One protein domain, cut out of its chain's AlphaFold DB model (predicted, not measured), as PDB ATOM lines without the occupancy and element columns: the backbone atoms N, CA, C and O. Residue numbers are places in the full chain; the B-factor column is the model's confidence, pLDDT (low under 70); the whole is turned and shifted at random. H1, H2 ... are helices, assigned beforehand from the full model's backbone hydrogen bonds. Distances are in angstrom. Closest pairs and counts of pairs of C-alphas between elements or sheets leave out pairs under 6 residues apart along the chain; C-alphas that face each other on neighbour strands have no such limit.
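AT A GLANCE: This is residues 2 to 72 of the 206 residues of an uncharacterized protein of Methylophaga sp (UniProt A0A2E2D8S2). Three separate helices, H1, H2 and H3, stand round a short last helix, H4, which comes back into the middle and packs on H1 and H2. H3 lies away from the other helices, toward the opposite end of the long axis from H1 and H2, and is joined to H2 and H4 by long loops; it runs nearly opposite to H2 without meeting it. The printed part has 71 residues with four named helices, in the order H1, H2, H3, H4, and no named strand; the class is all helix. The whole is compact, with a radius of gyration of the C-alphas of 12.6 A, and its C-alphas span 35 by 24 by 21 A.

IN THESE COORDINATES: Find C-alpha 2 at (16.170, -28.899, -14.397); from there H1, residues 2 to 12, runs 16.2 A from first to last C-alpha. Go on to C-alpha 20 at (-2.299, -12.694, -14.850), where H2 begins; it holds residues 20 to 30 and is 15.3 A long. Next look at residues 44 to 53, which are H3, 14.2 A long. Last comes H4, residues 66 to 70, 5.9 A from its first C-alpha to its last at (1.754, -23.229, -16.168).

HOW THE PARTS SIT: Start at H1 and look from Ser 10 toward Gln 68: H1 and H4 touch, and the C-alphas of these two residues are their closest, 5.4 A apart. The centres of H1 and H4 are 10.7 A apart. Then look at Arg 25 in H2: H2 and H4 touch, with the C-alphas of Arg 25 and Ala 70 the closest at 5.9 A, and their centres are 9.3 A apart. H1 and H2, which follow each other in the chain, are apart. H3 touches no helix; it is apart from H1, from H2 and from H4. Along the backbones of H2, H3 and H4, every O i to N i+4 pair is within hydrogen-bond range, while in H1 5 of 7 are.

THE WHOLE: The two C-alphas farthest apart are those of Ser 17 and Asp 41, at 35.5 A, while those of Ser 2 and Ile 72, the first and last printed, are 11.9 A apart. The printed part has no cut. The link from H1 to H2 is short, with 7 residues; those from H2 to H3, residues 31 to 43, and from H3 to H4, residues 54 to 65, are long. Look in the B-factor column for the confidence of this predicted model: the mean pLDDT of the printed part is 78.6, and residues 2 to 10, 14 to 17 and 62 to 63 are under 70.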
ATOM      1  N   SER A   2      17.173 -29.972 -14.625       58.50
ATOM      2  CA  SER A   2      16.170 -28.899 -14.397       58.50
ATOM      3  C   SER A   2      14.721 -29.380 -14.188       58.50
ATOM      4  O   SER A   2      14.029 -28.841 -13.331       58.50
ATOM      5  N   LYS A   3      14.273 -30.435 -14.891       58.12
ATOM      6  CA  LYS A   3      12.875 -30.919 -14.832       58.12
ATOM      7  C   LYS A   3      12.405 -31.284 -13.416       58.12
ATOM      8  O   LYS A   3      11.295 -30.933 -13.031       58.12
ATOM      9  N   PHE A   4      13.251 -31.940 -12.619       60.28
ATOM     10  CA  PHE A   4      12.893 -32.342 -11.251       60.28
ATOM     11  C   PHE A   4      12.789 -31.139 -10.299       60.28
ATOM     12  O   PHE A   4      11.858 -31.063  -9.501       60.28
ATOM     13  N   LYS A   5      13.688 -30.150 -10.440       67.06
ATOM     14  CA  LYS A   5      13.637 -28.894  -9.668       67.06
ATOM     15  C   LYS A   5      12.333 -28.132  -9.918       67.06
ATOM     16  O   LYS A   5      11.710 -27.653  -8.976       67.06
ATOM     17  N   ASN A   6      11.893 -28.088 -11.172       67.19
ATOM     18  CA  ASN A   6      10.671 -27.404 -11.588       67.19
ATOM     19  C   ASN A   6       9.408 -28.090 -11.038       67.19
ATOM     20  O   ASN A   6       8.524 -27.419 -10.504       67.19
ATOM     21  N   ILE A   7       9.360 -29.426 -11.046       65.06
ATOM     22  CA  ILE A   7       8.251 -30.185 -10.442       65.06
ATOM     23  C   ILE A   7       8.111 -29.858  -8.951       65.06
ATOM     24  O   ILE A   7       7.008 -29.559  -8.496       65.06
ATOM     25  N   VAL A   8       9.218 -29.853  -8.201       65.25
ATOM     26  CA  VAL A   8       9.211 -29.502  -6.772       65.25
ATOM     27  C   VAL A   8       8.769 -28.049  -6.575       65.25
ATOM     28  O   VAL A   8       7.843 -27.807  -5.806       65.25
ATOM     29  N   LYS A   9       9.334 -27.096  -7.333       68.38
ATOM     30  CA  LYS A   9       8.980 -25.663  -7.278       68.38
ATOM     31  C   LYS A   9       7.474 -25.436  -7.471       68.38
ATOM     32  O   LYS A   9       6.865 -24.719  -6.686       68.38
ATOM     33  N   SER A  10       6.850 -26.107  -8.443       66.06
ATOM     34  CA  SER A  10       5.411 -25.955  -8.726       66.06
ATOM     35  C   SER A  10       4.486 -26.336  -7.562       66.06
ATOM     36  O   SER A  10       3.386 -25.793  -7.456       66.06
ATOM     37  N   ARG A  11       4.920 -27.252  -6.683       70.50
ATOM     38  CA  ARG A  11       4.126 -27.727  -5.537       70.50
ATOM     39  C   ARG A  11       4.114 -26.740  -4.371       70.50
ATOM     40  O   ARG A  11       3.163 -26.749  -3.600       70.50
ATOM     41  N   PHE A  12       5.128 -25.884  -4.266       71.12
ATOM     42  CA  PHE A  12       5.228 -24.861  -3.220       71.12
ATOM     43  C   PHE A  12       4.605 -23.515  -3.624       71.12
ATOM     44  O   PHE A  12       4.476 -22.625  -2.788       71.12
ATOM     45  N   ILE A  13       4.174 -23.368  -4.882       70.62
ATOM     46  CA  ILE A  13       3.508 -22.161  -5.383       70.62
ATOM     47  C   ILE A  13       1.988 -22.287  -5.195       70.62
ATOM     48  O   ILE A  13       1.308 -23.079  -5.871       70.62
ATOM     49  N   LYS A  14       1.441 -21.477  -4.281       68.19
ATOM     50  CA  LYS A  14      -0.006 -21.347  -4.062       68.19
ATOM     51  C   LYS A  14      -0.643 -20.602  -5.242       68.19
ATOM     52  O   LYS A  14      -0.092 -19.622  -5.723       68.19
ATOM     53  N   GLY A  15      -1.770 -21.112  -5.745       58.28
ATOM     54  CA  GLY A  15      -2.412 -20.592  -6.963       58.28
ATOM     55  C   GLY A  15      -2.979 -19.178  -6.813       58.28
ATOM     56  O   GLY A  15      -2.935 -18.407  -7.757       58.28
ATOM     57  N   GLU A  16      -3.428 -18.824  -5.609       56.91
ATOM     58  CA  GLU A  16      -4.086 -17.548  -5.281       56.91
ATOM     59  C   GLU A  16      -3.156 -16.325  -5.343       56.91
ATOM     60  O   GLU A  16      -3.621 -15.193  -5.302       56.91
ATOM     61  N   SER A  17      -1.840 -16.537  -5.447       63.03
ATOM     62  CA  SER A  17      -0.832 -15.473  -5.515       63.03
ATOM     63  C   SER A  17      -0.155 -15.373  -6.884       63.03
ATOM     64  O   SER A  17       0.945 -14.827  -6.980       63.03
ATOM     65  N   LEU A  18      -0.731 -15.982  -7.923       72.12
ATOM     66  CA  LEU A  18      -0.108 -16.034  -9.240       72.12
ATOM     67  C   LEU A  18      -0.553 -14.869 -10.136       72.12
ATOM     68  O   LEU A  18      -1.732 -14.531 -10.132       72.12
ATOM     69  N   PRO A  19       0.359 -14.258 -10.918       76.25
ATOM     70  CA  PRO A  19       0.016 -13.110 -11.761       76.25
ATOM     71  C   PRO A  19      -0.801 -13.503 -13.004       76.25
ATOM     72  O   PRO A  19      -0.802 -14.666 -13.404       76.25
ATOM     73  N   ASP A  20      -1.403 -12.522 -13.685       80.44
ATOM     74  CA  ASP A  20      -2.299 -12.694 -14.850       80.44
ATOM     75  C   ASP A  20      -1.757 -13.605 -15.969       80.44
ATOM     76  O   ASP A  20      -2.514 -14.266 -16.687       80.44
ATOM     77  N   TRP A  21      -0.431 -13.678 -16.133       82.00
ATOM     78  CA  TRP A  21       0.192 -14.559 -17.122       82.00
ATOM     79  C   TRP A  21      -0.088 -16.044 -16.851       82.00
ATOM     80  O   TRP A  21      -0.123 -16.838 -17.794       82.00
ATOM     81  N   TYR A  22      -0.311 -16.435 -15.594       87.19
ATOM     82  CA  TYR A  22      -0.673 -17.800 -15.221       87.19
ATOM     83  C   TYR A  22      -2.055 -18.171 -15.765       87.19
ATOM     84  O   TYR A  22      -2.183 -19.165 -16.485       87.19
ATOM     85  N   GLU A  23      -3.056 -17.332 -15.505       85.00
ATOM     86  CA  GLU A  23      -4.425 -17.520 -15.995       85.00
ATOM     87  C   GLU A  23      -4.473 -17.526 -17.525       85.00
ATOM     88  O   GLU A  23      -5.092 -18.392 -18.145       85.00
ATOM     89  N   LYS A  24      -3.701 -16.639 -18.165       86.44
ATOM     90  CA  LYS A  24      -3.533 -16.634 -19.622       86.44
ATOM     91  C   LYS A  24      -2.983 -17.967 -20.143       86.44
ATOM     92  O   LYS A  24      -3.494 -18.504 -21.126       86.44
ATOM     93  N   ARG A  25      -1.965 -18.541 -19.489       90.44
ATOM     94  CA  ARG A  25      -1.409 -19.856 -19.861       90.44
ATOM     95  C   ARG A  25      -2.423 -20.983 -19.668       90.44
ATOM     96  O   ARG A  25      -2.487 -21.873 -20.519       90.44
ATOM     97  N   LEU A  26      -3.217 -20.950 -18.594       89.62
ATOM     98  CA  LEU A  26      -4.295 -21.917 -18.373       89.62
ATOM     99  C   LEU A  26      -5.354 -21.819 -19.469       89.62
ATOM    100  O   LEU A  26      -5.708 -22.846 -20.042       89.62
ATOM    101  N   SER A  27      -5.785 -20.607 -19.819       88.06
ATOM    102  CA  SER A  27      -6.756 -20.372 -20.889       88.06
ATOM    103  C   SER A  27      -6.260 -20.885 -22.244       88.06
ATOM    104  O   SER A  27      -7.016 -21.545 -22.953       88.06
ATOM    105  N   ILE A  28      -4.988 -20.644 -22.593       88.81
ATOM    106  CA  ILE A  28      -4.380 -21.160 -23.832       88.81
ATOM    107  C   ILE A  28      -4.361 -22.692 -23.834       88.81
ATOM    108  O   ILE A  28      -4.626 -23.329 -24.852       88.81
ATOM    109  N   CYS A  29      -4.027 -23.305 -22.698       89.69
ATOM    110  CA  CYS A  29      -4.027 -24.758 -22.590       89.69
ATOM    111  C   CYS A  29      -5.450 -25.330 -22.617       89.69
ATOM    112  O   CYS A  29      -5.651 -26.395 -23.191       89.69
ATOM    113  N   ALA A  30      -6.436 -24.650 -22.029       88.88
ATOM    114  CA  ALA A  30      -7.826 -25.093 -21.977       88.88
ATOM    115  C   ALA A  30      -8.449 -25.230 -23.373       88.88
ATOM    116  O   ALA A  30      -9.183 -26.182 -23.603       88.88
ATOM    117  N   SER A  31      -8.097 -24.355 -24.317       89.12
ATOM    118  CA  SER A  31      -8.557 -24.419 -25.712       89.12
ATOM    119  C   SER A  31      -7.644 -25.232 -26.643       89.12
ATOM    120  O   SER A  31      -7.898 -25.325 -27.841       89.12
ATOM    121  N   CYS A  32      -6.554 -25.815 -26.139       88.88
ATOM    122  CA  CYS A  32      -5.579 -26.505 -26.978       88.88
ATOM    123  C   CYS A  32      -6.026 -27.933 -27.325       88.88
ATOM    124  O   CYS A  32      -6.364 -28.702 -26.436       88.88
ATOM    125  N   GLU A  33      -5.917 -28.331 -28.593       90.19
ATOM    126  CA  GLU A  33      -6.225 -29.695 -29.067       90.19
ATOM    127  C   GLU A  33      -5.393 -30.784 -28.367       90.19
ATOM    128  O   GLU A  33      -5.882 -31.866 -28.073       90.19
ATOM    129  N   LEU A  34      -4.138 -30.477 -28.013       88.56
ATOM    130  CA  LEU A  34      -3.266 -31.383 -27.245       88.56
ATOM    131  C   LEU A  34      -3.556 -31.401 -25.735       88.56
ATOM    132  O   LEU A  34      -2.767 -31.946 -24.957       88.56
ATOM    133  N   ASN A  35      -4.621 -30.742 -25.283       88.75
ATOM    134  CA  ASN A  35      -5.081 -30.878 -23.912       88.75
ATOM    135  C   ASN A  35      -5.783 -32.219 -23.771       88.75
ATOM    136  O   ASN A  35      -6.690 -32.544 -24.534       88.75
ATOM    137  N   SER A  36      -5.403 -32.978 -22.750       87.81
ATOM    138  CA  SER A  36      -5.999 -34.271 -22.463       87.81
ATOM    139  C   SER A  36      -7.526 -34.203 -22.350       87.81
ATOM    140  O   SER A  36      -8.208 -35.112 -22.812       87.81
ATOM    141  N   LYS A  37      -8.077 -33.090 -21.843       86.06
ATOM    142  CA  LYS A  37      -9.524 -32.862 -21.739       86.06
ATOM    143  C   LYS A  37     -10.242 -32.722 -23.084       86.06
ATOM    144  O   LYS A  37     -11.405 -33.097 -23.136       86.06
ATOM    145  N   ASN A  38      -9.559 -32.264 -24.131       88.56
ATOM    146  CA  ASN A  38     -10.155 -31.931 -25.432       88.56
ATOM    147  C   ASN A  38     -10.081 -33.078 -26.453       88.56
ATOM    148  O   ASN A  38     -10.441 -32.892 -27.608       88.56
ATOM    149  N   ILE A  39      -9.583 -34.249 -26.051       85.94
ATOM    150  CA  ILE A  39      -9.444 -35.413 -26.932       85.94
ATOM    151  C   ILE A  39     -10.642 -36.334 -26.713       85.94
ATOM    152  O   ILE A  39     -10.857 -36.785 -25.593       85.94
ATOM    153  N   GLU A  40     -11.423 -36.583 -27.763       78.69
ATOM    154  CA  GLU A  40     -12.707 -37.296 -27.673       78.69
ATOM    155  C   GLU A  40     -12.538 -38.804 -27.432       78.69
ATOM    156  O   GLU A  40     -13.240 -39.374 -26.599       78.69
ATOM    157  N   ASP A  41     -11.556 -39.439 -28.078       79.88
ATOM    158  CA  ASP A  41     -11.323 -40.881 -27.962       79.88
ATOM    159  C   ASP A  41     -10.201 -41.193 -26.957       79.88
ATOM    160  O   ASP A  41      -9.000 -41.174 -27.259       79.88
ATOM    161  N   LYS A  42     -10.594 -41.406 -25.696       77.81
ATOM    162  CA  LYS A  42      -9.667 -41.668 -24.589       77.81
ATOM    163  C   LYS A  42      -9.672 -43.143 -24.230       77.81
ATOM    164  O   LYS A  42     -10.698 -43.711 -23.878       77.81
ATOM    165  N   SER A  43      -8.487 -43.742 -24.162       82.25
ATOM    166  CA  SER A  43      -8.349 -45.060 -23.542       82.25
ATOM    167  C   SER A  43      -8.712 -45.010 -22.049       82.25
ATOM    168  O   SER A  43      -8.473 -44.009 -21.370       82.25
ATOM    169  N   GLY A  44      -9.225 -46.112 -21.491       80.69
ATOM    170  CA  GLY A  44      -9.577 -46.179 -20.062       80.69
ATOM    171  C   GLY A  44      -8.400 -45.859 -19.125       80.69
ATOM    172  O   GLY A  44      -8.569 -45.170 -18.120       80.69
ATOM    173  N   LYS A  45      -7.171 -46.247 -19.505       78.56
ATOM    174  CA  LYS A  45      -5.938 -45.870 -18.785       78.56
ATOM    175  C   LYS A  45      -5.731 -44.356 -18.742       78.56
ATOM    176  O   LYS A  45      -5.269 -43.819 -17.738       78.56
ATOM    177  N   ARG A  46      -6.071 -43.667 -19.828       76.00
ATOM    178  CA  ARG A  46      -5.930 -42.220 -19.944       76.00
ATOM    179  C   ARG A  46      -6.988 -41.481 -19.132       76.00
ATOM    180  O   ARG A  46      -6.639 -40.530 -18.445       76.00
ATOM    181  N   MET A  47      -8.231 -41.961 -19.128       77.94
ATOM    182  CA  MET A  47      -9.273 -41.416 -18.251       77.94
ATOM    183  C   MET A  47      -8.896 -41.545 -16.767       77.94
ATOM    184  O   MET A  47      -9.005 -40.574 -16.021       77.94
ATOM    185  N   ALA A  48      -8.377 -42.707 -16.350       81.12
ATOM    186  CA  ALA A  48      -7.920 -42.923 -14.976       81.12
ATOM    187  C   ALA A  48      -6.768 -41.979 -14.589       81.12
ATOM    188  O   ALA A  48      -6.756 -41.417 -13.494       81.12
ATOM    189  N   TRP A  49      -5.818 -41.753 -15.500       77.38
ATOM    190  CA  TRP A  49      -4.733 -40.801 -15.275       77.38
ATOM    191  C   TRP A  49      -5.228 -39.353 -15.177       77.38
ATOM    192  O   TRP A  49      -4.783 -38.617 -14.302       77.38
ATOM    193  N   GLU A  50      -6.177 -38.942 -16.021       80.69
ATOM    194  CA  GLU A  50      -6.788 -37.606 -15.957       80.69
ATOM    195  C   GLU A  50      -7.541 -37.365 -14.646       80.69
ATOM    196  O   GLU A  50      -7.492 -36.256 -14.116       80.69
ATOM    197  N   PHE A  51      -8.193 -38.393 -14.101       79.94
ATOM    198  CA  PHE A  51      -8.878 -38.306 -12.812       79.94
ATOM    199  C   PHE A  51      -7.901 -38.063 -11.651       79.94
ATOM    200  O   PHE A  51      -8.178 -37.257 -10.767       79.94
ATOM    201  N   ILE A  52      -6.732 -38.713 -11.675       78.06
ATOM    202  CA  ILE A  52      -5.722 -38.614 -10.608       78.06
ATOM    203  C   ILE A  52      -4.856 -37.354 -10.754       78.06
ATOM    204  O   ILE A  52      -4.577 -36.664  -9.775       78.06
ATOM    205  N   ALA A  53      -4.387 -37.061 -11.968       73.75
ATOM    206  CA  ALA A  53      -3.383 -36.027 -12.229       73.75
ATOM    207  C   ALA A  53      -3.974 -34.704 -12.751       73.75
ATOM    208  O   ALA A  53      -3.261 -33.700 -12.833       73.75
ATOM    209  N   GLY A  54      -5.260 -34.687 -13.114       82.69
ATOM    210  CA  GLY A  54      -5.919 -33.557 -13.758       82.69
ATOM    211  C   GLY A  54      -5.583 -33.417 -15.249       82.69
ATOM    212  O   GLY A  54      -5.034 -34.313 -15.897       82.69
ATOM    213  N   ALA A  55      -5.926 -32.253 -15.812       86.38
ATOM    214  CA  ALA A  55      -5.641 -31.938 -17.212       86.38
ATOM    215  C   ALA A  55      -4.126 -31.903 -17.468       86.38
ATOM    216  O   ALA A  55      -3.374 -31.235 -16.747       86.38
ATOM    217  N   HIS A  56      -3.676 -32.577 -18.522       87.50
ATOM    218  CA  HIS A  56      -2.270 -32.632 -18.911       87.50
ATOM    219  C   HIS A  56      -2.104 -32.405 -20.415       87.50
ATOM    220  O   HIS A  56      -3.050 -32.512 -21.192       87.50
ATOM    221  N   CYS A  57      -0.893 -32.037 -20.827       87.25
ATOM    222  CA  CYS A  57      -0.558 -31.917 -22.243       87.25
ATOM    223  C   CYS A  57      -0.168 -33.295 -22.786       87.25
ATOM    224  O   CYS A  57       0.536 -34.031 -22.103       87.25
ATOM    225  N   THR A  58      -0.600 -33.630 -24.002       86.44
ATOM    226  CA  THR A  58      -0.275 -34.914 -24.649       86.44
ATOM    227  C   THR A  58       0.820 -34.812 -25.704       86.44
ATOM    228  O   THR A  58       1.055 -35.766 -26.441       86.44
ATOM    229  N   ALA A  59       1.496 -33.663 -25.801       83.31
ATOM    230  CA  ALA A  59       2.663 -33.534 -26.663       83.31
ATOM    231  C   ALA A  59       3.753 -34.535 -26.214       83.31
ATOM    232  O   ALA A  59       4.030 -34.605 -25.015       83.31
ATOM    233  N   PRO A  60       4.436 -35.248 -27.131       76.06
ATOM    234  CA  PRO A  60       5.425 -36.278 -26.778       76.06
ATOM    235  C   PRO A  60       6.543 -35.790 -25.846       76.06
ATOM    236  O   PRO A  60       7.114 -36.547 -25.066       76.06
ATOM    237  N   THR A  61       6.852 -34.496 -25.904       71.75
ATOM    238  CA  THR A  61       7.906 -33.847 -25.120       71.75
ATOM    239  C   THR A  61       7.420 -33.295 -23.772       71.75
ATOM    240  O   THR A  61       8.217 -32.739 -23.011       71.75
ATOM    241  N   CYS A  62       6.132 -33.450 -23.437       68.44
ATOM    242  CA  CYS A  62       5.514 -32.896 -22.236       68.44
ATOM    243  C   CYS A  62       4.546 -33.888 -21.579       68.44
ATOM    244  O   CYS A  62       3.469 -34.127 -22.096       68.44
ATOM    245  N   GLY A  63       4.898 -34.397 -20.394       64.56
ATOM    246  CA  GLY A  63       4.041 -35.292 -19.597       64.56
ATOM    247  C   GLY A  63       3.564 -34.707 -18.262       64.56
ATOM    248  O   GLY A  63       3.071 -35.439 -17.413       64.56
ATOM    249  N   CYS A  64       3.771 -33.409 -18.022       71.12
ATOM    250  CA  CYS A  64       3.375 -32.755 -16.769       71.12
ATOM    251  C   CYS A  64       1.919 -32.265 -16.828       71.12
ATOM    252  O   CYS A  64       1.414 -31.939 -17.908       71.12
ATOM    253  N   SER A  65       1.267 -32.154 -15.664       85.12
ATOM    254  CA  SER A  65      -0.047 -31.508 -15.580       85.12
ATOM    255  C   SER A  65       0.045 -30.051 -16.050       85.12
ATOM    256  O   SER A  65       1.033 -29.352 -15.794       85.12
ATOM    257  N   ILE A  66      -0.991 -29.597 -16.758       86.94
ATOM    258  CA  ILE A  66      -1.065 -28.237 -17.305       86.94
ATOM    259  C   ILE A  66      -0.956 -27.217 -16.174       86.94
ATOM    260  O   ILE A  66      -0.207 -26.252 -16.291       86.94
ATOM    261  N   SER A  67      -1.646 -27.467 -15.059       84.44
ATOM    262  CA  SER A  67      -1.647 -26.572 -13.907       84.44
ATOM    263  C   SER A  67      -0.256 -26.435 -13.293       84.44
ATOM    264  O   SER A  67       0.178 -25.314 -13.075       84.44
ATOM    265  N   GLN A  68       0.484 -27.525 -13.070       83.19
ATOM    266  CA  GLN A  68       1.835 -27.453 -12.493       83.19
ATOM    267  C   GLN A  68       2.826 -26.770 -13.427       83.19
ATOM    268  O   GLN A  68       3.634 -25.962 -12.977       83.19
ATOM    269  N   LYS A  69       2.759 -27.075 -14.726       83.94
ATOM    270  CA  LYS A  69       3.685 -26.503 -15.701       83.94
ATOM    271  C   LYS A  69       3.413 -25.016 -15.936       83.94
ATOM    272  O   LYS A  69       4.351 -24.230 -16.010       83.94
ATOM    273  N   ALA A  70       2.141 -24.622 -15.995       86.31
ATOM    274  CA  ALA A  70       1.754 -23.229 -16.168       86.31
ATOM    275  C   ALA A  70       2.208 -22.348 -14.997       86.31
ATOM    276  O   ALA A  70       2.501 -21.190 -15.250       86.31
ATOM    277  N   LYS A  71       2.334 -22.878 -13.767       86.31
ATOM    278  CA  LYS A  71       2.783 -22.131 -12.570       86.31
ATOM    279  C   LYS A  71       4.248 -21.694 -12.593       86.31
ATOM    280  O   LYS A  71       4.648 -20.877 -11.769       86.31
ATOM    281  N   ILE A  72       5.068 -22.272 -13.465       83.81
ATOM    282  CA  ILE A  72       6.509 -22.017 -13.493       83.81
ATOM    283  C   ILE A  72       6.787 -21.012 -14.599       83.81
ATOM    284  O   ILE A  72       6.638 -21.314 -15.781       83.81
TER     285      ILE A  72